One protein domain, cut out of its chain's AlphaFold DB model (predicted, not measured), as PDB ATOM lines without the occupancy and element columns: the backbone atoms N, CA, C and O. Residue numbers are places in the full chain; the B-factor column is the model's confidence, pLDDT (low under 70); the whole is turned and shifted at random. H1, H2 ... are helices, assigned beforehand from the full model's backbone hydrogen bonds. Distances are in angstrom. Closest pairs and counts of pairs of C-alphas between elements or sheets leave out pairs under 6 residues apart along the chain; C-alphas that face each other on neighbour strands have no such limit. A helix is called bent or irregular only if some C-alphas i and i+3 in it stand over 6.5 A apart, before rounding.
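Overview. This is residues 324 to 500 of the 520 residues of the protein "FecR domain-containing protein" of Phycisphaerae bacterium (UniProt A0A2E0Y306). Two pairs of antiparallel helices, H3 with H6 and H4 with H5, make the body, and H2 crosses the pairs near one end, with H7 packed across H2. The short H1 lies near H6, and long loops link H2 to H3, H3 to H4 and H4 to H5. The printed part has 177 residues with seven named helices, H1 to H7 in chain order, and no named strand; its class is all helix. It is compact, with a radius of gyration of the C-alphas of 15.4 A and spans of 44 by 33 by 31 A.

Along the chain. H1, residues 330 to 333, begins at C-alpha 330 (199.291, 156.345, 187.621). H2 is residues 339 to 353, 21.8 A long. H3, residues 379 to 396, spans 18.3 A; it is irregular, with C-alphas 391 and 394 9.6 A apart, and has a kink of 95 degrees near residue 390. H4 is residues 413 to 426, 19.8 A long. H5, residues 441 to 457, spans 24.6 A, from C-alpha 441 at (189.869, 147.779, 194.861). H6 is residues 465 to 480, 22.2 A long. H7, residues 490 to 499, ends at C-alpha 499 (172.018, 152.576, 195.447).

Arrangement. H2 is the hub, touching five helices. It touches H5 at a steep tilt of 54 degrees, the same way; the closest C-alphas, of Gly 343 and Glu 441, are 4.6 A apart, and H5 touches H2 with residues 441 to 447 alone. H2 touches H4 with residues 347 to 353 alone, closest at the C-alphas of Val 350 and Ile 422, 5.5 A. H7 touches H2 about perpendicular, at 89 degrees, with the C-alphas of Thr 348 and Gly 492 closest, 6.2 A. H3 and H6 touch at a shallow tilt of 16 degrees, opposite ways, with the C-alphas of Ile 380 and Ser 475 closest, 4.9 A. H4 and H5 form a helical hairpin at 17 degrees, with the C-alphas of Met 421 and Met 447 closest, 5.9 A. H5 and H6, also a hairpin, only just touch, with 3 pairs of C-alphas within 8 A. H1 is close to H6 but not clearly touching it: the C-alphas of Tyr 332 and Met 473, the closest, are 6.8 A apart. In H2, H4, H5 and H7 every O i to N i+4 pair is within hydrogen-bond range, in H3 9 of 14 and in H6 10 of 12; H1 is too short for such a pair.

Size, cuts and confidence. The C-alphas of Gly 393 and Gly 435, the two farthest apart, are 44.4 A apart. The printed part has no cut. The long links are residues 354 to 378, 397 to 412 and 427 to 440. Mean pLDDT of the printed part is 88.6; residue 337, residues 366 to 375 and residues 482 to 485 are under 70.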
ATOM      1  N   PHE A 324     196.949 149.814 188.057       89.62
ATOM      2  CA  PHE A 324     196.992 151.202 188.519       89.62
ATOM      3  C   PHE A 324     198.323 151.918 188.254       89.62
ATOM      4  O   PHE A 324     198.334 153.146 188.147       89.62
ATOM      5  N   ASP A 325     199.426 151.179 188.143       90.94
ATOM      6  CA  ASP A 325     200.764 151.709 187.879       90.94
ATOM      7  C   ASP A 325     201.031 151.918 186.382       90.94
ATOM      8  O   ASP A 325     201.994 152.597 186.019       90.94
ATOM      9  N   ALA A 326     200.172 151.393 185.500       89.12
ATOM     10  CA  ALA A 326     200.358 151.539 184.066       89.12
ATOM     11  C   ALA A 326     200.324 153.019 183.636       89.12
ATOM     12  O   ALA A 326     199.530 153.841 184.121       89.12
ATOM     13  N   ALA A 327     201.185 153.362 182.673       90.81
ATOM     14  CA  ALA A 327     201.277 154.714 182.135       90.81
ATOM     15  C   ALA A 327     199.909 155.194 181.617       90.81
ATOM     16  O   ALA A 327     199.254 154.517 180.819       90.81
ATOM     17  N   GLY A 328     199.488 156.371 182.089       88.56
ATOM     18  CA  GLY A 328     198.166 156.958 181.837       88.56
ATOM     19  C   GLY A 328     197.188 156.841 183.013       88.56
ATOM     20  O   GLY A 328     196.369 157.740 183.185       88.56
ATOM     21  N   TYR A 329     197.313 155.817 183.867       91.38
ATOM     22  CA  TYR A 329     196.496 155.658 185.081       91.38
ATOM     23  C   TYR A 329     197.174 156.219 186.334       91.38
ATOM     24  O   TYR A 329     196.510 156.817 187.186       91.38
ATOM     25  N   GLN A 330     198.500 156.075 186.417       87.06
ATOM     26  CA  GLN A 330     199.291 156.345 187.621       87.06
ATOM     27  C   GLN A 330     199.009 157.713 188.263       87.06
ATOM     28  O   GLN A 330     198.851 157.808 189.478       87.06
ATOM     29  N   GLN A 331     198.905 158.777 187.461       85.38
ATOM     30  CA  GLN A 331     198.691 160.137 187.970       85.38
ATOM     31  C   GLN A 331     197.346 160.288 188.693       85.38
ATOM     32  O   GLN A 331     197.278 160.937 189.734       85.38
ATOM     33  N   TYR A 332     196.292 159.664 188.167       86.94
ATOM     34  CA  TYR A 332     194.944 159.769 188.717       86.94
ATOM     35  C   TYR A 332     194.792 158.930 189.994       86.94
ATOM     36  O   TYR A 332     194.369 159.433 191.039       86.94
ATOM     37  N   PHE A 333     195.217 157.663 189.959       88.50
ATOM     38  CA  PHE A 333     195.091 156.768 191.115       88.50
ATOM     39  C   PHE A 333     196.069 157.084 192.250       88.50
ATOM     40  O   PHE A 333     195.773 156.748 193.399       88.50
ATOM     41  N   ALA A 334     197.173 157.791 191.979       84.81
ATOM     42  CA  ALA A 334     198.055 158.321 193.021       84.81
ATOM     43  C   ALA A 334     197.347 159.327 193.947       84.81
ATOM     44  O   ALA A 334     197.736 159.473 195.105       84.81
ATOM     45  N   ILE A 335     196.302 160.009 193.461       81.25
ATOM     46  CA  ILE A 335     195.532 160.987 194.245       81.25
ATOM     47  C   ILE A 335     194.410 160.292 195.040       81.25
ATOM     48  O   ILE A 335     194.045 160.740 196.132       81.25
ATOM     49  N   MET A 336     193.892 159.163 194.542       82.75
ATOM     50  CA  MET A 336     192.933 158.318 195.259       82.75
ATOM     51  C   MET A 336     193.628 157.484 196.337       82.75
ATOM     52  O   MET A 336     194.052 156.349 196.114       82.75
ATOM     53  N   ASN A 337     193.718 158.063 197.534       66.19
ATOM     54  CA  ASN A 337     194.471 157.522 198.669       66.19
ATOM     55  C   ASN A 337     193.828 156.307 199.371       66.19
ATOM     56  O   ASN A 337     194.427 155.760 200.297       66.19
ATOM     57  N   SER A 338     192.615 155.893 198.993       84.12
ATOM     58  CA  SER A 338     191.849 154.864 199.707       84.12
ATOM     59  C   SER A 338     191.433 153.721 198.771       84.12
ATOM     60  O   SER A 338     190.696 153.969 197.815       84.12
ATOM     61  N   PRO A 339     191.818 152.460 199.061       84.88
ATOM     62  CA  PRO A 339     191.311 151.275 198.358       84.88
ATOM     63  C   PRO A 339     189.781 151.201 198.321       84.88
ATOM     64  O   PRO A 339     189.192 150.720 197.355       84.88
ATOM     65  N   SER A 340     189.119 151.711 199.364       86.38
ATOM     66  CA  SER A 340     187.660 151.778 199.412       86.38
ATOM     67  C   SER A 340     187.101 152.761 198.388       86.38
ATOM     68  O   SER A 340     186.101 152.452 197.755       86.38
ATOM     69  N   ASP A 341     187.752 153.907 198.173       88.00
ATOM     70  CA  ASP A 341     187.291 154.903 197.198       88.00
ATOM     71  C   ASP A 341     187.376 154.348 195.775       88.00
ATOM     72  O   ASP A 341     186.466 154.565 194.980       88.00
ATOM     73  N   ARG A 342     188.422 153.562 195.483       91.25
ATOM     74  CA  ARG A 342     188.580 152.852 194.204       91.25
ATOM     75  C   ARG A 342     187.452 151.843 193.990       91.25
ATOM     76  O   ARG A 342     186.850 151.822 192.922       91.25
ATOM     77  N   GLY A 343     187.108 151.068 195.020       91.12
ATOM     78  CA  GLY A 343     185.956 150.165 194.970       91.12
ATOM     79  C   GLY A 343     184.633 150.903 194.756       91.12
ATOM     80  O   GLY A 343     183.843 150.529 193.891       91.12
ATOM     81  N   PHE A 344     184.394 151.998 195.480       91.81
ATOM     82  CA  PHE A 344     183.189 152.800 195.273       91.81
ATOM     83  C   PHE A 344     183.142 153.423 193.877       91.81
ATOM     84  O   PHE A 344     182.075 153.427 193.275       91.81
ATOM     85  N   LEU A 345     184.278 153.851 193.318       93.19
ATOM     86  CA  LEU A 345     184.352 154.342 191.943       93.19
ATOM     87  C   LEU A 345     183.924 153.265 190.938       93.19
ATOM     88  O   LEU A 345     183.167 153.581 190.022       93.19
ATOM     89  N   ALA A 346     184.304 152.001 191.151       94.38
ATOM     90  CA  ALA A 346     183.846 150.886 190.320       94.38
ATOM     91  C   ALA A 346     182.313 150.750 190.319       94.38
ATOM     92  O   ALA A 346     181.704 150.603 189.257       94.38
ATOM     93  N   ALA A 347     181.666 150.861 191.483       92.81
ATOM     94  CA  ALA A 347     180.205 150.859 191.555       92.81
ATOM     95  C   ALA A 347     179.596 152.105 190.894       92.81
ATOM     96  O   ALA A 347     178.625 151.981 190.149       92.81
ATOM     97  N   THR A 348     180.173 153.292 191.096       92.44
ATOM     98  CA  THR A 348     179.655 154.524 190.487       92.44
ATOM     99  C   THR A 348     179.734 154.494 188.960       92.44
ATOM    100  O   THR A 348     178.792 154.937 188.306       92.44
ATOM    101  N   ILE A 349     180.790 153.905 188.382       94.88
ATOM    102  CA  ILE A 349     180.898 153.657 186.932       94.88
ATOM    103  C   ILE A 349     179.701 152.838 186.440       94.88
ATOM    104  O   ILE A 349     179.055 153.197 185.458       94.88
ATOM    105  N   VAL A 350     179.366 151.749 187.132       94.12
ATOM    106  CA  VAL A 350     178.238 150.889 186.744       94.12
ATOM    107  C   VAL A 350     176.925 151.653 186.838       94.12
ATOM    108  O   VAL A 350     176.121 151.602 185.911       94.12
ATOM    109  N   LEU A 351     176.718 152.391 187.928       91.94
ATOM    110  CA  LEU A 351     175.508 153.182 188.141       91.94
ATOM    111  C   LEU A 351     175.325 154.289 187.086       91.94
ATOM    112  O   LEU A 351     174.185 154.569 186.711       91.94
ATOM    113  N   ASP A 352     176.414 154.882 186.582       93.06
ATOM    114  CA  ASP A 352     176.387 155.865 185.486       93.06
ATOM    115  C   ASP A 352     176.029 155.222 184.131       93.06
ATOM    116  O   ASP A 352     175.297 155.807 183.327       93.06
ATOM    117  N   LEU A 353     176.506 153.996 183.880       93.81
ATOM    118  CA  LEU A 353     176.350 153.303 182.594       93.81
ATOM    119  C   LEU A 353     175.027 152.532 182.447       93.81
ATOM    120  O   LEU A 353     174.493 152.421 181.337       93.81
ATOM    121  N   VAL A 354     174.497 151.988 183.542       91.75
ATOM    122  CA  VAL A 354     173.291 151.151 183.547       91.75
ATOM    123  C   VAL A 354     172.054 151.933 183.075       91.75
ATOM    124  O   VAL A 354     171.875 153.123 183.354       91.75
ATOM    125  N   ASP A 355     171.184 151.272 182.303       87.56
ATOM    126  CA  ASP A 355     169.924 151.868 181.859       87.56
ATOM    127  C   ASP A 355     168.888 151.984 182.993       87.56
ATOM    128  O   ASP A 355     168.961 151.318 184.022       87.56
ATOM    129  N   GLU A 356     167.896 152.849 182.798       81.62
ATOM    130  CA  GLU A 356     166.826 153.093 183.777       81.62
ATOM    131  C   GLU A 356     165.894 151.891 184.004       81.62
ATOM    132  O   GLU A 356     165.140 151.870 184.967       81.62
ATOM    133  N   ASN A 357     165.929 150.874 183.142       83.06
ATOM    134  CA  ASN A 357     165.045 149.711 183.245       83.06
ATOM    135  C   ASN A 357     165.728 148.513 183.917       83.06
ATOM    136  O   ASN A 357     165.093 147.480 184.150       83.06
ATOM    137  N   THR A 358     167.015 148.629 184.230       85.62
ATOM    138  CA  THR A 358     167.792 147.569 184.854       85.62
ATOM    139  C   THR A 358     167.471 147.490 186.342       85.62
ATOM    140  O   THR A 358     167.333 148.491 187.040       85.62
ATOM    141  N   THR A 359     167.339 146.269 186.851       83.88
ATOM    142  CA  THR A 359     167.157 146.010 188.285       83.88
ATOM    143  C   THR A 359     168.518 145.713 188.916       83.88
ATOM    144  O   THR A 359     169.241 144.859 188.406       83.88
ATOM    145  N   LEU A 360     168.860 146.396 190.013       84.75
ATOM    146  CA  LEU A 360     170.102 146.215 190.769       84.75
ATOM    147  C   LEU A 360     169.787 145.760 192.196       84.75
ATOM    148  O   LEU A 360     169.418 146.564 193.050       84.75
ATOM    149  N   GLY A 361     169.940 144.462 192.463       84.50
ATOM    150  CA  GLY A 361     169.614 143.899 193.773       84.50
ATOM    151  C   GLY A 361     168.145 144.135 194.137       84.50
ATOM    152  O   GLY A 361     167.250 143.734 193.392       84.50
ATOM    153  N   ASP A 362     167.915 144.797 195.272       80.56
ATOM    154  CA  ASP A 362     166.570 145.150 195.752       80.56
ATOM    155  C   ASP A 362     166.056 146.483 195.180       80.56
ATOM    156  O   ASP A 362     164.904 146.862 195.410       80.56
ATOM    157  N   PHE A 363     166.893 147.197 194.423       75.69
ATOM    158  CA  PHE A 363     166.565 148.487 193.841       75.69
ATOM    159  C   PHE A 363     166.176 148.343 192.370       75.69
ATOM    160  O   PHE A 363     166.868 147.735 191.552       75.69
ATOM    161  N   THR A 364     165.069 148.971 192.005       70.06
ATOM    162  CA  THR A 364     164.769 149.321 190.618       70.06
ATOM    163  C   THR A 364     165.086 150.801 190.423       70.06
ATOM    164  O   THR A 364     164.847 151.619 191.314       70.06
ATOM    165  N   PHE A 365     165.646 151.178 189.273       71.50
ATOM    166  CA  PHE A 365     165.795 152.589 188.912       71.50
ATOM    167  C   PHE A 365     164.413 153.148 188.558       71.50
ATOM    168  O   PHE A 365     163.993 153.114 187.411       71.50
ATOM    169  N   ILE A 366     163.637 153.565 189.563       50.44
ATOM    170  CA  ILE A 366     162.222 153.904 189.335       50.44
ATOM    171  C   ILE A 366     162.047 155.293 188.706       50.44
ATOM    172  O   ILE A 366     161.042 155.506 188.040       50.44
ATOM    173  N   ASP A 367     163.010 156.210 188.827       56.88
ATOM    174  CA  ASP A 367     162.897 157.529 188.201       56.88
ATOM    175  C   ASP A 367     164.260 158.093 187.772       56.88
ATOM    176  O   ASP A 367     165.261 157.880 188.466       56.88
ATOM    177  N   PRO A 368     164.320 158.856 186.660       55.28
ATOM    178  CA  PRO A 368     165.449 159.717 186.352       55.28
ATOM    179  C   PRO A 368     165.501 160.798 187.429       55.28
ATOM    180  O   PRO A 368     164.862 161.847 187.334       55.28
ATOM    181  N   ILE A 369     166.236 160.514 188.496       53.91
ATOM    182  CA  ILE A 369     166.593 161.510 189.492       53.91
ATOM    183  C   ILE A 369     167.495 162.497 188.759       53.91
ATOM    184  O   ILE A 369     168.668 162.234 188.512       53.91
ATOM    185  N   MET A 370     166.884 163.583 188.291       55.06
ATOM    186  CA  MET A 370     167.586 164.739 187.758       55.06
ATOM    187  C   MET A 370     168.245 165.404 188.964       55.06
ATOM    188  O   MET A 370     167.515 165.973 189.789       55.06
ATOM    189  N   PRO A 371     169.576 165.335 189.122       54.34
ATOM    190  CA  PRO A 371     170.208 166.054 190.205       54.34
ATOM    191  C   PRO A 371     169.935 167.545 189.978       54.34
ATOM    192  O   PRO A 371     169.964 168.075 188.864       54.34
ATOM    193  N   THR A 372     169.619 168.250 191.056       55.56
ATOM    194  CA  THR A 372     169.246 169.677 191.019       55.56
ATOM    195  C   THR A 372     170.393 170.604 190.582       55.56
ATOM    196  O   THR A 372     170.201 171.813 190.459       55.56
ATOM    197  N   THR A 373     171.578 170.043 190.339       59.69
ATOM    198  CA  THR A 373     172.862 170.718 190.125       59.69
ATOM    199  C   THR A 373     173.263 170.858 188.654       59.69
ATOM    200  O   THR A 373     174.215 171.580 188.370       59.69
ATOM    201  N   GLY A 374     172.537 170.236 187.716       61.75
ATOM    202  CA  GLY A 374     172.810 170.324 186.273       61.75
ATOM    203  C   GLY A 374     173.864 169.344 185.736       61.75
ATOM    204  O   GLY A 374     174.147 169.376 184.543       61.75
ATOM    205  N   GLU A 375     174.425 168.473 186.580       68.88
ATOM    206  CA  GLU A 375     175.132 167.261 186.135       68.88
ATOM    207  C   GLU A 375     174.074 166.232 185.678       68.88
ATOM    208  O   GLU A 375     172.964 166.216 186.194       68.88
ATOM    209  N   GLU A 376     174.326 165.408 184.664       77.00
ATOM    210  CA  GLU A 376     173.290 164.527 184.086       77.00
ATOM    211  C   GLU A 376     173.756 163.062 184.066       77.00
ATOM    212  O   GLU A 376     174.942 162.792 184.207       77.00
ATOM    213  N   ARG A 377     172.868 162.074 183.897       81.69
ATOM    214  CA  ARG A 377     173.333 160.678 183.766       81.69
ATOM    215  C   ARG A 377     174.185 160.471 182.514       81.69
ATOM    216  O   ARG A 377     173.916 161.081 181.474       81.69
ATOM    217  N   ARG A 378     175.081 159.482 182.581       88.31
ATOM    218  CA  ARG A 378     175.984 159.048 181.504       88.31
ATOM    219  C   ARG A 378     177.108 160.045 181.263       88.31
ATOM    220  O   ARG A 378     177.390 160.394 180.116       88.31
ATOM    221  N   GLN A 379     177.752 160.485 182.341       91.62
ATOM    222  CA  GLN A 379     178.916 161.371 182.265       91.62
ATOM    223  C   GLN A 379     180.107 160.693 181.580       91.62
ATOM    224  O   GLN A 379     180.791 161.343 180.788       91.62
ATOM    225  N   ILE A 380     180.312 159.386 181.799       94.75
ATOM    226  CA  ILE A 380     181.416 158.655 181.162       94.75
ATOM    227  C   ILE A 380     181.297 158.724 179.631       94.75
ATOM    228  O   ILE A 380     182.218 159.248 179.004       94.75
ATOM    229  N   PRO A 381     180.182 158.297 178.997       95.81
ATOM    230  CA  PRO A 381     180.026 158.407 177.548       95.81
ATOM    231  C   PRO A 381     180.185 159.822 176.987       95.81
ATOM    232  O   PRO A 381     180.772 159.988 175.919       95.81
ATOM    233  N   VAL A 382     179.675 160.836 177.695       94.88
ATOM    234  CA  VAL A 382     179.710 162.239 177.246       94.88
ATOM    235  C   VAL A 382     181.143 162.744 177.074       94.88
ATOM    236  O   VAL A 382     181.415 163.492 176.138       94.88
ATOM    237  N   ILE A 383     182.062 162.316 177.943       95.12
ATOM    238  CA  ILE A 383     183.460 162.766 177.930       95.12
ATOM    239  C   ILE A 383     184.353 161.803 177.139       95.12
ATOM    240  O   ILE A 383     185.206 162.227 176.354       95.12
ATOM    241  N   LEU A 384     184.152 160.498 177.325       97.38
ATOM    242  CA  LEU A 384     185.019 159.464 176.773       97.38
ATOM    243  C   LEU A 384     184.866 159.319 175.258       97.38
ATOM    244  O   LEU A 384     185.863 159.237 174.542       97.38
ATOM    245  N   GLU A 385     183.629 159.273 174.756       98.00
ATOM    246  CA  GLU A 385     183.389 158.923 173.355       98.00
ATOM    247  C   GLU A 385     183.940 159.947 172.356       98.00
ATOM    248  O   GLU A 385     184.638 159.528 171.427       98.00
ATOM    249  N   PRO A 386     183.722 161.268 172.525       98.06
ATOM    250  CA  PRO A 386     184.292 162.250 171.606       98.06
ATOM    251  C   PRO A 386     185.822 162.175 171.556       98.06
ATOM    252  O   PRO A 386     186.415 162.262 170.481       98.06
ATOM    253  N   THR A 387     186.453 161.944 172.710       97.69
ATOM    254  CA  THR A 387     187.911 161.847 172.833       97.69
ATOM    255  C   THR A 387     188.448 160.596 172.136       97.69
ATOM    256  O   THR A 387     189.381 160.683 171.340       97.69
ATOM    257  N   LEU A 388     187.821 159.434 172.342       97.94
ATOM    258  CA  LEU A 388     188.193 158.206 171.631       97.94
ATOM    259  C   LEU A 388     187.947 158.308 170.123       97.94
ATOM    260  O   LEU A 388     188.775 157.856 169.334       97.94
ATOM    261  N   ASN A 389     186.853 158.951 169.705       98.12
ATOM    262  CA  ASN A 389     186.583 159.200 168.292       98.12
ATOM    263  C   ASN A 389     187.672 160.076 167.654       98.12
ATOM    264  O   ASN A 389     188.062 159.830 166.515       98.12
ATOM    265  N   GLN A 390     188.205 161.057 168.388       97.81
ATOM    266  CA  GLN A 390     189.324 161.879 167.930       97.81
ATOM    267  C   GLN A 390     190.630 161.078 167.808       97.81
ATOM    268  O   GLN A 390     191.383 161.305 166.862       97.81
ATOM    269  N   LEU A 391     190.895 160.157 168.740       97.56
ATOM    270  CA  LEU A 391     192.125 159.357 168.759       97.56
ATOM    271  C   LEU A 391     192.137 158.259 167.686       97.56
ATOM    272  O   LEU A 391     193.105 158.148 166.940       97.56
ATOM    273  N   GLY A 392     191.066 157.468 167.586       96.81
ATOM    274  CA  GLY A 392     191.022 156.267 166.739       96.81
ATOM    275  C   GLY A 392     189.930 156.267 165.663       96.81
ATOM    276  O   GLY A 392     189.699 155.241 165.015       96.81
ATOM    277  N   GLY A 393     189.203 157.372 165.478       97.12
ATOM    278  CA  GLY A 393     188.143 157.484 164.477       97.12
ATOM    279  C   GLY A 393     186.949 156.561 164.741       97.12
ATOM    280  O   GLY A 393     186.632 156.208 165.876       97.12
ATOM    281  N   THR A 394     186.268 156.145 163.670       96.75
ATOM    282  CA  THR A 394     185.053 155.314 163.749       96.75
ATOM    283  C   THR A 394     185.307 153.863 164.160       96.75
ATOM    284  O   THR A 394     184.372 153.192 164.588       96.75
ATOM    285  N   GLU A 395     186.540 153.361 164.028       96.88
ATOM    286  CA  GLU A 395     186.900 151.979 164.398       96.88
ATOM    287  C   GLU A 395     186.787 151.729 165.904       96.88
ATOM    288  O   GLU A 395     186.474 150.620 166.330       96.88
ATOM    289  N   THR A 396     186.935 152.788 166.702       97.31
ATOM    290  CA  THR A 396     186.725 152.757 168.152       97.31
ATOM    291  C   THR A 396     185.291 152.399 168.539       97.31
ATOM    292  O   THR A 396     185.055 151.967 169.662       97.31
ATOM    293  N   GLY A 397     184.315 152.593 167.644       96.75
ATOM    294  CA  GLY A 397     182.887 152.542 167.970       96.75
ATOM    295  C   GLY A 397     182.384 153.759 168.759       96.75
ATOM    296  O   GLY A 397     181.200 153.814 169.089       96.75
ATOM    297  N   ALA A 398     183.254 154.733 169.042       97.62
ATOM    298  CA  ALA A 398     182.922 155.948 169.766       97.62
ATOM    299  C   ALA A 398     182.280 157.003 168.852       97.62
ATOM    300  O   ALA A 398     182.622 157.122 167.668       97.62
ATOM    301  N   ARG A 399     181.348 157.787 169.399       97.62
ATOM    302  CA  ARG A 399     180.662 158.876 168.687       97.62
ATOM    303  C   ARG A 399     181.390 160.206 168.883       97.62
ATOM    304  O   ARG A 399     181.880 160.495 169.964       97.62
ATOM    305  N   SER A 400     181.390 161.046 167.850       97.06
ATOM    306  CA  SER A 400     182.001 162.383 167.895       97.06
ATOM    307  C   SER A 400     181.245 163.374 168.787       97.06
ATOM    308  O   SER A 400     181.822 164.347 169.252       97.06
ATOM    309  N   GLU A 401     179.946 163.148 168.996       96.12
ATOM    310  CA  GLU A 401     179.085 163.968 169.845       96.12
ATOM    311  C   GLU A 401     178.134 163.050 170.619       96.12
ATOM    312  O   GLU A 401     177.403 162.249 170.028       96.12
ATOM    313  N   VAL A 402     178.146 163.171 171.945       95.25
ATOM    314  CA  VAL A 402     177.278 162.416 172.852       95.25
ATOM    315  C   VAL A 402     176.672 163.390 173.843       95.25
ATOM    316  O   VAL A 402     177.381 164.155 174.490       95.25
ATOM    317  N   THR A 403     175.348 163.379 173.949       92.62
ATOM    318  CA  THR A 403     174.640 164.100 175.004       92.62
ATOM    319  C   THR A 403     174.423 163.174 176.189       92.62
ATOM    320  O   THR A 403     174.352 161.952 176.028       92.62
ATOM    321  N   ALA A 404     174.236 163.746 177.372       86.75
ATOM    322  CA  ALA A 404     173.757 162.966 178.498       86.75
ATOM    323  C   ALA A 404     172.418 162.284 178.159       86.75
ATOM    324  O   ALA A 404     171.684 162.703 177.254       86.75
ATOM    325  N   TYR A 405     172.161 161.157 178.825       86.44
ATOM    326  CA  TYR A 405     171.055 160.228 178.538       86.44
ATOM    327  C   TYR A 405     171.046 159.575 177.147       86.44
ATOM    328  O   TYR A 405     170.175 158.743 176.880       86.44
ATOM    329  N   ALA A 406     171.991 159.886 176.251       90.25
ATOM    330  CA  ALA A 406     172.058 159.202 174.967       90.25
ATOM    331  C   ALA A 406     172.204 157.684 175.191       90.25
ATOM    332  O   ALA A 406     172.964 157.270 176.076       90.25
ATOM    333  N   PRO A 407     171.512 156.831 174.406       92.00
ATOM    334  CA  PRO A 407     171.687 155.384 174.491       92.00
ATOM    335  C   PRO A 407     173.168 155.034 174.297       92.00
ATOM    336  O   PRO A 407     173.880 155.741 173.578       92.00
ATOM    337  N   LEU A 408     173.637 153.962 174.942       95.50
ATOM    338  CA  LEU A 408     174.993 153.472 174.704       95.50
ATOM    339  C   LEU A 408     175.075 152.977 173.249       95.50
ATOM    340  O   LEU A 408     174.026 152.669 172.663       95.50
ATOM    341  N   PRO A 409     176.273 152.907 172.644       96.19
ATOM    342  CA  PRO A 409     176.436 152.301 171.326       96.19
ATOM    343  C   PRO A 409     175.742 150.934 171.279       96.19
ATOM    344  O   PRO A 409     175.799 150.184 172.247       96.19
ATOM    345  N   ALA A 410     175.041 150.624 170.186       95.44
ATOM    346  CA  ALA A 410     174.244 149.396 170.083       95.44
ATOM    347  C   ALA A 410     175.072 148.155 169.699       95.44
ATOM    348  O   ALA A 410     174.571 147.035 169.777       95.44
ATOM    349  N   SER A 411     176.300 148.358 169.217       96.94
ATOM    350  CA  SER A 411     177.232 147.313 168.796       96.94
ATOM    351  C   SER A 411     178.652 147.874 168.669       96.94
ATOM    352  O   SER A 411     178.850 149.091 168.703       96.94
ATOM    353  N   GLY A 412     179.629 146.985 168.479       96.69
ATOM    354  CA  GLY A 412     181.033 147.336 168.254       96.69
ATOM    355  C   GLY A 412     181.892 147.221 169.517       96.69
ATOM    356  O   GLY A 412     181.370 146.952 170.595       96.69
ATOM    357  N   PRO A 413     183.208 147.455 169.402       97.31
ATOM    358  CA  PRO A 413     184.147 147.174 170.489       97.31
ATOM    359  C   PRO A 413     183.862 148.013 171.745       97.31
ATOM    360  O   PRO A 413     183.937 147.505 172.860       97.31
ATOM    361  N   LEU A 414     183.447 149.274 171.582       97.12
ATOM    362  CA  LEU A 414     183.085 150.123 172.718       97.12
ATOM    363  C   LEU A 414     181.782 149.675 173.401       97.12
ATOM    364  O   LEU A 414     181.660 149.769 174.621       97.12
ATOM    365  N   HIS A 415     180.813 149.161 172.633       97.06
ATOM    366  CA  HIS A 415     179.617 148.539 173.209       97.06
ATOM    367  C   HIS A 415     180.009 147.344 174.079       97.06
ATOM    368  O   HIS A 415     179.561 147.258 175.219       97.06
ATOM    369  N   ASP A 416     180.871 146.466 173.564       97.44
ATOM    370  CA  ASP A 416     181.303 145.254 174.266       97.44
ATOM    371  C   ASP A 416     182.041 145.588 175.573       97.44
ATOM    372  O   ASP A 416     181.820 144.939 176.600       97.44
ATOM    373  N   MET A 417     182.850 146.653 175.570       97.81
ATOM    374  CA  MET A 417     183.513 147.187 176.762       97.81
ATOM    375  C   MET A 417     182.506 147.670 177.817       97.81
ATOM    376  O   MET A 417     182.531 147.191 178.953       97.81
ATOM    377  N   TYR A 418     181.585 148.574 177.451       97.81
ATOM    378  CA  TYR A 418     180.561 149.060 178.385       97.81
ATOM    379  C   TYR A 418     179.687 147.919 178.904       97.81
ATOM    380  O   TYR A 418     179.381 147.856 180.092       97.81
ATOM    381  N   PHE A 419     179.302 146.996 178.024       96.31
ATOM    382  CA  PHE A 419     178.478 145.852 178.382       96.31
ATOM    383  C   PHE A 419     179.202 144.910 179.351       96.31
ATOM    384  O   PHE A 419     178.574 144.374 180.262       96.31
ATOM    385  N   SER A 420     180.521 144.751 179.216       97.44
ATOM    386  CA  SER A 420     181.340 143.978 180.159       97.44
ATOM    387  C   SER A 420     181.371 144.624 181.546       97.44
ATOM    388  O   SER A 420     181.101 143.940 182.534       97.44
ATOM    389  N   MET A 421     181.591 145.944 181.621       97.44
ATOM    390  CA  MET A 421     181.543 146.693 182.886       97.44
ATOM    391  C   MET A 421     180.160 146.599 183.548       97.44
ATOM    392  O   MET A 421     180.049 146.275 184.732       97.44
ATOM    393  N   ILE A 422     179.090 146.810 182.773       95.88
ATOM    394  CA  ILE A 422     177.705 146.710 183.252       95.88
ATOM    395  C   ILE A 422     177.410 145.304 183.777       95.88
ATOM    396  O   ILE A 422     176.933 145.165 184.899       95.88
ATOM    397  N   ASN A 423     177.702 144.257 183.002       95.94
ATOM    398  CA  ASN A 423     177.412 142.880 183.408       95.94
ATOM    399  C   ASN A 423     178.198 142.460 184.642       95.94
ATOM    400  O   ASN A 423     177.659 141.741 185.481       95.94
ATOM    401  N   TYR A 424     179.452 142.899 184.757       96.75
ATOM    402  CA  TYR A 424     180.242 142.642 185.947       96.75
ATOM    403  C   TYR A 424     179.598 143.294 187.170       96.75
ATOM    404  O   TYR A 424     179.343 142.614 188.159       96.75
ATOM    405  N   GLY A 425     179.226 144.571 187.088       94.62
ATOM    406  CA  GLY A 425     178.558 145.248 188.195       94.62
ATOM    407  C   GLY A 425     177.194 144.664 188.553       94.62
ATOM    408  O   GLY A 425     176.935 144.361 189.712       94.62
ATOM    409  N   VAL A 426     176.324 144.448 187.563       93.44
ATOM    410  CA  VAL A 426     174.992 143.839 187.749       93.44
ATOM    411  C   VAL A 426     175.107 142.411 188.301       93.44
ATOM    412  O   VAL A 426     174.280 141.986 189.107       93.44
ATOM    413  N   GLY A 427     176.147 141.675 187.903       95.06
ATOM    414  CA  GLY A 427     176.463 140.335 188.397       95.06
ATOM    415  C   GLY A 427     176.934 140.289 189.854       95.06
ATOM    416  O   GLY A 427     177.019 139.198 190.418       95.06
ATOM    417  N   ASN A 428     177.185 141.446 190.468       94.94
ATOM    418  CA  ASN A 428     177.593 141.611 191.859       94.94
ATOM    419  C   ASN A 428     176.470 142.273 192.689       94.94
ATOM    420  O   ASN A 428     176.631 143.390 193.187       94.94
ATOM    421  N   PRO A 429     175.313 141.602 192.881       91.31
ATOM    422  CA  PRO A 429     174.158 142.189 193.564       91.31
ATOM    423  C   PRO A 429     174.465 142.617 195.005       91.31
ATOM    424  O   PRO A 429     173.816 143.517 195.524       91.31
ATOM    425  N   GLN A 430     175.485 142.032 195.638       92.06
ATOM    426  CA  GLN A 430     175.931 142.409 196.975       92.06
ATOM    427  C   GLN A 430     176.398 143.868 197.091       92.06
ATOM    428  O   GLN A 430     176.396 144.391 198.202       92.06
ATOM    429  N   TRP A 431     176.748 144.541 195.989       92.19
ATOM    430  CA  TRP A 431     177.041 145.979 196.008       92.19
ATOM    431  C   TRP A 431     175.792 146.836 196.235       92.19
ATOM    432  O   TRP A 431     175.923 147.995 196.612       92.19
ATOM    433  N   TYR A 432     174.598 146.278 196.006       88.38
ATOM    434  CA  TYR A 432     173.321 146.999 195.980       88.38
ATOM    435  C   TYR A 432     172.237 146.332 196.844       88.38
ATOM    436  O   TYR A 432     171.061 146.661 196.739       88.38
ATOM    437  N   THR A 433     172.588 145.355 197.680       88.00
ATOM    438  CA  THR A 433     171.649 144.691 198.603       88.00
ATOM    439  C   THR A 433     171.895 145.185 200.020       88.00
ATOM    440  O   THR A 433     173.045 145.315 200.432       88.00
ATOM    441  N   ASP A 434     170.833 145.423 200.795       84.19
ATOM    442  CA  ASP A 434     170.972 145.839 202.194       84.19
ATOM    443  C   ASP A 434     171.795 144.814 203.003       84.19
ATOM    444  O   ASP A 434     171.536 143.608 202.979       84.19
ATOM    445  N   GLY A 435     172.837 145.289 203.689       84.25
ATOM    446  CA  GLY A 435     173.813 144.441 204.387       84.25
ATOM    447  C   GLY A 435     174.782 143.656 203.485       84.25
ATOM    448  O   GLY A 435     175.504 142.791 203.987       84.25
ATOM    449  N   GLY A 436     174.811 143.933 202.179       86.69
ATOM    450  CA  GLY A 436     175.762 143.361 201.230       86.69
ATOM    451  C   GLY A 436     177.205 143.845 201.436       86.69
ATOM    452  O   GLY A 436     177.486 144.763 202.212       86.69
ATOM    453  N   THR A 437     178.163 143.185 200.781       90.12
ATOM    454  CA  THR A 437     179.575 143.585 200.846       90.12
ATOM    455  C   THR A 437     179.844 144.730 199.879       90.12
ATOM    456  O   THR A 437     179.553 144.610 198.688       90.12
ATOM    457  N   ALA A 438     180.452 145.801 200.388       89.56
ATOM    458  CA  ALA A 438     180.887 146.927 199.574       89.56
ATOM    459  C   ALA A 438     181.882 146.480 198.483       89.56
ATOM    460  O   ALA A 438     182.638 145.526 198.707       89.56
ATOM    461  N   PRO A 439     181.900 147.169 197.329       92.88
ATOM    462  CA  PRO A 439     182.919 146.957 196.312       92.88
ATOM    463  C   PRO A 439     184.318 147.275 196.863       92.88
ATOM    464  O   PRO A 439     184.502 148.063 197.795       92.88
ATOM    465  N   THR A 440     185.311 146.635 196.273       94.06
ATOM    466  CA  THR A 440     186.715 146.608 196.671       94.06
ATOM    467  C   THR A 440     187.605 147.123 195.546       94.06
ATOM    468  O   THR A 440     187.182 147.270 194.404       94.06
ATOM    469  N   GLU A 441     188.871 147.379 195.855       93.31
ATOM    470  CA  GLU A 441     189.869 147.779 194.861       93.31
ATOM    471  C   GLU A 441     190.016 146.771 193.707       93.31
ATOM    472  O   GLU A 441     190.122 147.187 192.557       93.31
ATOM    473  N   ALA A 442     189.920 145.469 193.989       94.06
ATOM    474  CA  ALA A 442     189.986 144.422 192.968       94.06
ATOM    475  C   ALA A 442     188.844 144.529 191.943       94.06
ATOM    476  O   ALA A 442     189.022 144.207 190.768       94.06
ATOM    477  N   ASP A 443     187.675 145.022 192.364       95.50
ATOM    478  CA  ASP A 443     186.560 145.261 191.449       95.50
ATOM    479  C   ASP A 443     186.901 146.392 190.460       95.50
ATOM    480  O   ASP A 443     186.539 146.319 189.288       95.50
ATOM    481  N   MET A 444     187.660 147.407 190.898       95.38
ATOM    482  CA  MET A 444     188.147 148.479 190.025       95.38
ATOM    483  C   MET A 444     189.237 147.994 189.061       95.38
ATOM    484  O   MET A 444     189.207 148.363 187.889       95.38
ATOM    485  N   GLU A 445     190.160 147.141 189.512       94.69
ATOM    486  CA  GLU A 445     191.179 146.528 188.640       94.69
ATOM    487  C   GLU A 445     190.535 145.758 187.483       94.69
ATOM    488  O   GLU A 445     190.946 145.898 186.330       94.69
ATOM    489  N   ILE A 446     189.471 145.001 187.767       95.75
ATOM    490  CA  ILE A 446     188.723 144.258 186.747       95.75
ATOM    491  C   ILE A 446     188.074 145.208 185.730       95.75
ATOM    492  O   ILE A 446     188.140 144.949 184.526       95.75
ATOM    493  N   MET A 447     187.502 146.333 186.180       95.88
ATOM    494  CA  MET A 447     186.937 147.342 185.271       95.88
ATOM    495  C   MET A 447     187.996 147.967 184.363       95.88
ATOM    496  O   MET A 447     187.759 148.112 183.161       95.88
ATOM    497  N   LEU A 448     189.167 148.303 184.909       95.88
ATOM    498  CA  LEU A 448     190.298 148.795 184.117       95.88
ATOM    499  C   LEU A 448     190.779 147.739 183.119       95.88
ATOM    500  O   LEU A 448     191.065 148.071 181.972       95.88
ATOM    501  N   GLY A 449     190.769 146.463 183.508       95.88
ATOM    502  CA  GLY A 449     191.089 145.350 182.618       95.88
ATOM    503  C   GLY A 449     190.155 145.260 181.409       95.88
ATOM    504  O   GLY A 449     190.617 144.997 180.298       95.88
ATOM    505  N   PHE A 450     188.853 145.532 181.573       97.50
ATOM    506  CA  PHE A 450     187.925 145.607 180.435       97.50
ATOM    507  C   PHE A 450     188.264 146.757 179.482       97.50
ATOM    508  O   PHE A 450     188.166 146.588 178.266       97.50
ATOM    509  N   TYR A 451     188.676 147.907 180.017       97.56
ATOM    510  CA  TYR A 451     189.079 149.058 179.210       97.56
ATOM    511  C   TYR A 451     190.398 148.811 178.459       97.56
ATOM    512  O   TYR A 451     190.488 149.068 177.258       97.56
ATOM    513  N   ASP A 452     191.399 148.231 179.120       96.31
ATOM    514  CA  ASP A 452     192.679 147.885 178.490       96.31
ATOM    515  C   ASP A 452     192.512 146.796 177.418       96.31
ATOM    516  O   ASP A 452     193.104 146.882 176.341       96.31
ATOM    517  N   ASN A 453     191.642 145.808 177.658       96.12
ATOM    518  CA  ASN A 453     191.280 144.813 176.649       96.12
ATOM    519  C   ASN A 453     190.628 145.464 175.417       96.12
ATOM    520  O   ASN A 453     190.921 145.077 174.286       96.12
ATOM    521  N   TYR A 454     189.776 146.471 175.627       97.56
ATOM    522  CA  TYR A 454     189.194 147.256 174.545       97.56
ATOM    523  C   TYR A 454     190.270 147.985 173.733       97.56
ATOM    524  O   TYR A 454     190.293 147.832 172.511       97.56
ATOM    525  N   ILE A 455     191.192 148.703 174.384       97.12
ATOM    526  CA  ILE A 455     192.286 149.402 173.690       97.12
ATOM    527  C   ILE A 455     193.111 148.412 172.859       97.12
ATOM    528  O   ILE A 455     193.330 148.645 171.672       97.12
ATOM    529  N   GLY A 456     193.516 147.285 173.453       95.75
ATOM    530  CA  GLY A 456     194.341 146.278 172.779       95.75
ATOM    531  C   GLY A 456     193.661 145.595 171.586       95.75
ATOM    532  O   GLY A 456     194.342 145.065 170.711       95.75
ATOM    533  N   ASN A 457     192.327 145.622 171.522       96.56
ATOM    534  CA  ASN A 457     191.545 145.012 170.445       96.56
ATOM    535  C   ASN A 457     191.092 146.000 169.358       96.56
ATOM    536  O   ASN A 457     190.496 145.568 168.368       96.56
ATOM    537  N   VAL A 458     191.355 147.301 169.510       97.44
ATOM    538  CA  VAL A 458     191.028 148.321 168.507       97.44
ATOM    539  C   VAL A 458     192.308 148.731 167.771       97.44
ATOM    540  O   VAL A 458     193.117 149.472 168.329       97.44
ATOM    541  N   PRO A 459     192.500 148.314 166.501       97.69
ATOM    542  CA  PRO A 459     193.740 148.579 165.767       97.69
ATOM    543  C   PRO A 459     194.099 150.065 165.666       97.69
ATOM    544  O   PRO A 459     195.271 150.423 165.731       97.69
ATOM    545  N   SER A 460     193.103 150.949 165.554       97.56
ATOM    546  CA  SER A 460     193.333 152.394 165.487       97.56
ATOM    547  C   SER A 460     193.820 153.029 166.793       97.56
ATOM    548  O   SER A 460     194.235 154.186 166.767       97.56
ATOM    549  N   LEU A 461     193.789 152.303 167.916       97.31
ATOM    550  CA  LEU A 461     194.318 152.751 169.209       97.31
ATOM    551  C   LEU A 461     195.691 152.146 169.539       97.31
ATOM    552  O   LEU A 461     196.268 152.487 170.570       97.31
ATOM    553  N   THR A 462     196.238 151.285 168.676       96.00
ATOM    554  CA  THR A 462     197.605 150.768 168.834       96.00
ATOM    555  C   THR A 462     198.610 151.924 168.762       96.00
ATOM    556  O   THR A 462     198.602 152.701 167.804       96.00
ATOM    557  N   GLY A 463     199.461 152.062 169.781       95.38
ATOM    558  CA  GLY A 463     200.374 153.198 169.959       95.38
ATOM    559  C   GLY A 463     199.728 154.455 170.563       95.38
ATOM    560  O   GLY A 463     200.386 155.489 170.674       95.38
ATOM    561  N   GLN A 464     198.442 154.401 170.929       96.94
ATOM    562  CA  GLN A 464     197.689 155.473 171.599       96.94
ATOM    563  C   GLN A 464     197.189 155.026 172.981       96.94
ATOM    564  O   GLN A 464     196.208 155.564 173.500       96.94
ATOM    565  N   GLU A 465     197.836 154.037 173.597       95.88
ATOM    566  CA  GLU A 465     197.391 153.416 174.844       95.88
ATOM    567  C   GLU A 465     197.375 154.438 175.983       95.88
ATOM    568  O   GLU A 465     196.374 154.580 176.680       95.88
ATOM    569  N   VAL A 466     198.450 155.219 176.126       95.94
ATOM    570  CA  VAL A 466     198.566 156.245 177.176       95.94
ATOM    571  C   VAL A 466     197.502 157.333 177.013       95.94
ATOM    572  O   VAL A 466     196.824 157.674 177.982       95.94
ATOM    573  N   ALA A 467     197.314 157.844 175.791       96.38
ATOM    574  CA  ALA A 467     196.327 158.885 175.503       96.38
ATOM    575  C   ALA A 467     194.890 158.382 175.726       96.38
ATOM    576  O   ALA A 467     194.045 159.106 176.252       96.38
ATOM    577  N   SER A 468     194.629 157.119 175.382       96.88
ATOM    578  CA  SER A 468     193.330 156.472 175.590       96.88
ATOM    579  C   SER A 468     193.050 156.268 177.085       96.88
ATOM    580  O   SER A 468     191.999 156.673 177.574       96.88
ATOM    581  N   ARG A 469     194.017 155.769 177.868       97.44
ATOM    582  CA  ARG A 469     193.905 155.677 179.339       97.44
ATOM    583  C   ARG A 469     193.657 157.041 179.987       97.44
ATOM    584  O   ARG A 469     192.783 157.152 180.843       97.44
ATOM    585  N   GLN A 470     194.345 158.091 179.538       95.69
ATOM    586  CA  GLN A 470     194.102 159.466 179.998       95.69
ATOM    587  C   GLN A 470     192.696 159.970 179.647       95.69
ATOM    588  O   GLN A 470     192.060 160.625 180.476       95.69
ATOM    589  N   ALA A 471     192.177 159.635 178.460       96.38
ATOM    590  CA  ALA A 471     190.796 159.934 178.087       96.38
ATOM    591  C   ALA A 471     189.796 159.242 179.028       96.38
ATOM    592  O   ALA A 471     188.822 159.860 179.464       96.38
ATOM    593  N   PHE A 472     190.065 157.988 179.405       96.94
ATOM    594  CA  PHE A 472     189.254 157.275 180.389       96.94
ATOM    595  C   PHE A 472     189.315 157.923 181.767       96.94
ATOM    596  O   PHE A 472     188.266 158.202 182.345       96.94
ATOM    597  N   MET A 473     190.506 158.262 182.263       94.62
ATOM    598  CA  MET A 473     190.653 158.949 183.554       94.62
ATOM    599  C   MET A 473     189.928 160.292 183.580       94.62
ATOM    600  O   MET A 473     189.207 160.571 184.533       94.62
ATOM    601  N   SER A 474     190.012 161.067 182.496       93.00
ATOM    602  CA  SER A 474     189.280 162.334 182.359       93.00
ATOM    603  C   SER A 474     187.760 162.140 182.454       93.00
ATOM    604  O   SER A 474     187.045 163.003 182.957       93.00
ATOM    605  N   SER A 475     187.244 160.994 181.998       94.19
ATOM    606  CA  SER A 475     185.826 160.647 182.148       94.19
ATOM    607  C   SER A 475     185.465 160.211 183.576       94.19
ATOM    608  O   SER A 475     184.388 160.554 184.063       94.19
ATOM    609  N   LEU A 476     186.373 159.525 184.283       93.88
ATOM    610  CA  LEU A 476     186.192 159.161 185.695       93.88
ATOM    611  C   LEU A 476     186.260 160.384 186.616       93.88
ATOM    612  O   LEU A 476     185.552 160.448 187.622       93.88
ATOM    613  N   GLU A 477     187.064 161.386 186.262       90.19
ATOM    614  CA  GLU A 477     187.130 162.665 186.970       90.19
ATOM    615  C   GLU A 477     185.770 163.352 187.066       90.19
ATOM    616  O   GLU A 477     185.466 163.895 188.119       90.19
ATOM    617  N   ALA A 478     184.894 163.249 186.066       87.19
ATOM    618  CA  ALA A 478     183.549 163.825 186.165       87.19
ATOM    619  C   ALA A 478     182.666 163.166 187.243       87.19
ATOM    620  O   ALA A 478     181.721 163.773 187.752       87.19
ATOM    621  N   ILE A 479     182.983 161.928 187.623       87.50
ATOM    622  CA  ILE A 479     182.283 161.183 188.673       87.50
ATOM    623  C   ILE A 479     182.956 161.376 190.040       87.50
ATOM    624  O   ILE A 479     182.284 161.367 191.075       87.50
ATOM    625  N   TYR A 480     184.277 161.549 190.064       85.19
ATOM    626  CA  TYR A 480     185.040 161.666 191.304       85.19
ATOM    627  C   TYR A 480     185.270 163.140 191.704       85.19
ATOM    628  O   TYR A 480     184.957 163.531 192.815       85.19
ATOM    629  N   GLN A 481     185.696 164.041 190.823       76.56
ATOM    630  CA  GLN A 481     186.056 165.417 191.191       76.56
ATOM    631  C   GLN A 481     185.257 166.492 190.449       76.56
ATOM    632  O   GLN A 481     185.489 166.752 189.275       76.56
ATOM    633  N   THR A 482     184.459 167.270 191.184       55.50
ATOM    634  CA  THR A 482     184.097 168.630 190.759       55.50
ATOM    635  C   THR A 482     184.202 169.610 191.937       55.50
ATOM    636  O   THR A 482     183.266 169.856 192.683       55.50
ATOM    637  N   GLN A 483     185.382 170.229 192.057       51.38
ATOM    638  CA  GLN A 483     185.665 171.463 192.808       51.38
ATOM    639  C   GLN A 483     185.931 171.348 194.332       51.38
ATOM    640  O   GLN A 483     185.045 171.254 195.173       51.38
ATOM    641  N   THR A 484     187.207 171.563 194.680       50.94
ATOM    642  CA  THR A 484     187.764 172.040 195.972       50.94
ATOM    643  C   THR A 484     188.014 171.062 197.125       50.94
ATOM    644  O   THR A 484     188.750 171.436 198.039       50.94
ATOM    645  N   ALA A 485     187.537 169.815 197.088       56.38
ATOM    646  CA  ALA A 485     187.873 168.813 198.108       56.38
ATOM    647  C   ALA A 485     188.014 167.398 197.511       56.38
ATOM    648  O   ALA A 485     187.298 167.081 196.563       56.38
ATOM    649  N   PRO A 486     188.911 166.543 198.044       70.00
ATOM    650  CA  PRO A 486     188.973 165.135 197.655       70.00
ATOM    651  C   PRO A 486     187.656 164.431 198.013       70.00
ATOM    652  O   PRO A 486     187.130 164.635 199.108       70.00
ATOM    653  N   GLY A 487     187.119 163.618 197.103       81.25
ATOM    654  CA  GLY A 487     185.834 162.937 197.274       81.25
ATOM    655  C   GLY A 487     185.217 162.545 195.935       81.25
ATOM    656  O   GLY A 487     185.952 162.491 194.962       81.25
ATOM    657  N   PHE A 488     183.904 162.278 195.921       82.94
ATOM    658  CA  PHE A 488     183.071 162.091 194.720       82.94
ATOM    659  C   PHE A 488     182.389 163.410 194.309       82.94
ATOM    660  O   PHE A 488     182.136 164.248 195.181       82.94
ATOM    661  N   SER A 489     182.022 163.579 193.030       85.75
ATOM    662  CA  SER A 489     181.189 164.708 192.583       85.75
ATOM    663  C   SER A 489     179.799 164.633 193.221       85.75
ATOM    664  O   SER A 489     179.418 163.589 193.749       85.75
ATOM    665  N   LEU A 490     179.017 165.719 193.204       83.00
ATOM    666  CA  LEU A 490     177.652 165.682 193.757       83.00
ATOM    667  C   LEU A 490     176.812 164.598 193.071       83.00
ATOM    668  O   LEU A 490     176.127 163.838 193.755       83.00
ATOM    669  N   TYR A 491     176.949 164.467 191.749       85.75
ATOM    670  CA  TYR A 491     176.380 163.361 190.991       85.75
ATOM    671  C   TYR A 491     176.852 161.985 191.487       85.75
ATOM    672  O   TYR A 491     176.029 161.125 191.808       85.75
ATOM    673  N   GLY A 492     178.168 161.771 191.603       87.12
ATOM    674  CA  GLY A 492     178.720 160.493 192.063       87.12
ATOM    675  C   GLY A 492     178.280 160.129 193.485       87.12
ATOM    676  O   GLY A 492     177.969 158.974 193.772       87.12
ATOM    677  N   GLN A 493     178.187 161.120 194.373       86.56
ATOM    678  CA  GLN A 493     177.683 160.945 195.735       86.56
ATOM    679  C   GLN A 493     176.215 160.532 195.755       86.56
ATOM    680  O   GLN A 493     175.846 159.655 196.533       86.56
ATOM    681  N   GLU A 494     175.381 161.153 194.924       84.88
ATOM    682  CA  GLU A 494     173.956 160.841 194.846       84.88
ATOM    683  C   GLU A 494     173.733 159.411 194.341       84.88
ATOM    684  O   GLU A 494     172.968 158.662 194.950       84.88
ATOM    685  N   LEU A 495     174.482 158.983 193.316       86.50
ATOM    686  CA  LEU A 495     174.483 157.587 192.869       86.50
ATOM    687  C   LEU A 495     174.837 156.624 194.010       86.50
ATOM    688  O   LEU A 495     174.119 155.655 194.257       86.50
ATOM    689  N   LEU A 496     175.921 156.895 194.739       88.12
ATOM    690  CA  LEU A 496     176.354 156.022 195.829       88.12
ATOM    691  C   LEU A 496     175.345 155.988 196.980       88.12
ATOM    692  O   LEU A 496     175.004 154.909 197.452       88.12
ATOM    693  N   GLN A 497     174.835 157.139 197.419       85.38
ATOM    694  CA  GLN A 497     173.914 157.221 198.557       85.38
ATOM    695  C   GLN A 497     172.582 156.514 198.306       85.38
ATOM    696  O   GLN A 497     171.990 155.979 199.242       85.38
ATOM    697  N   LEU A 498     172.098 156.539 197.065       82.94
ATOM    698  CA  LEU A 498     170.799 155.975 196.716       82.94
ATOM    699  C   LEU A 498     170.841 154.466 196.476       82.94
ATOM    700  O   LEU A 498     169.843 153.797 196.739       82.94
ATOM    701  N   TYR A 499     171.963 153.944 195.972       83.06
ATOM    702  CA  TYR A 499     172.018 152.576 195.447       83.06
ATOM    703  C   TYR A 499     173.056 151.681 196.119       83.06
ATOM    704  O   TYR A 499     172.906 150.462 196.078       83.06
ATOM    705  N   VAL A 500     174.091 152.247 196.741       82.94
ATOM    706  CA  VAL A 500     175.133 151.469 197.415       82.94
ATOM    707  C   VAL A 500     174.912 151.556 198.928       82.94
ATOM    708  O   VAL A 500     174.936 152.652 199.492       82.94
TER     709      VAL A 500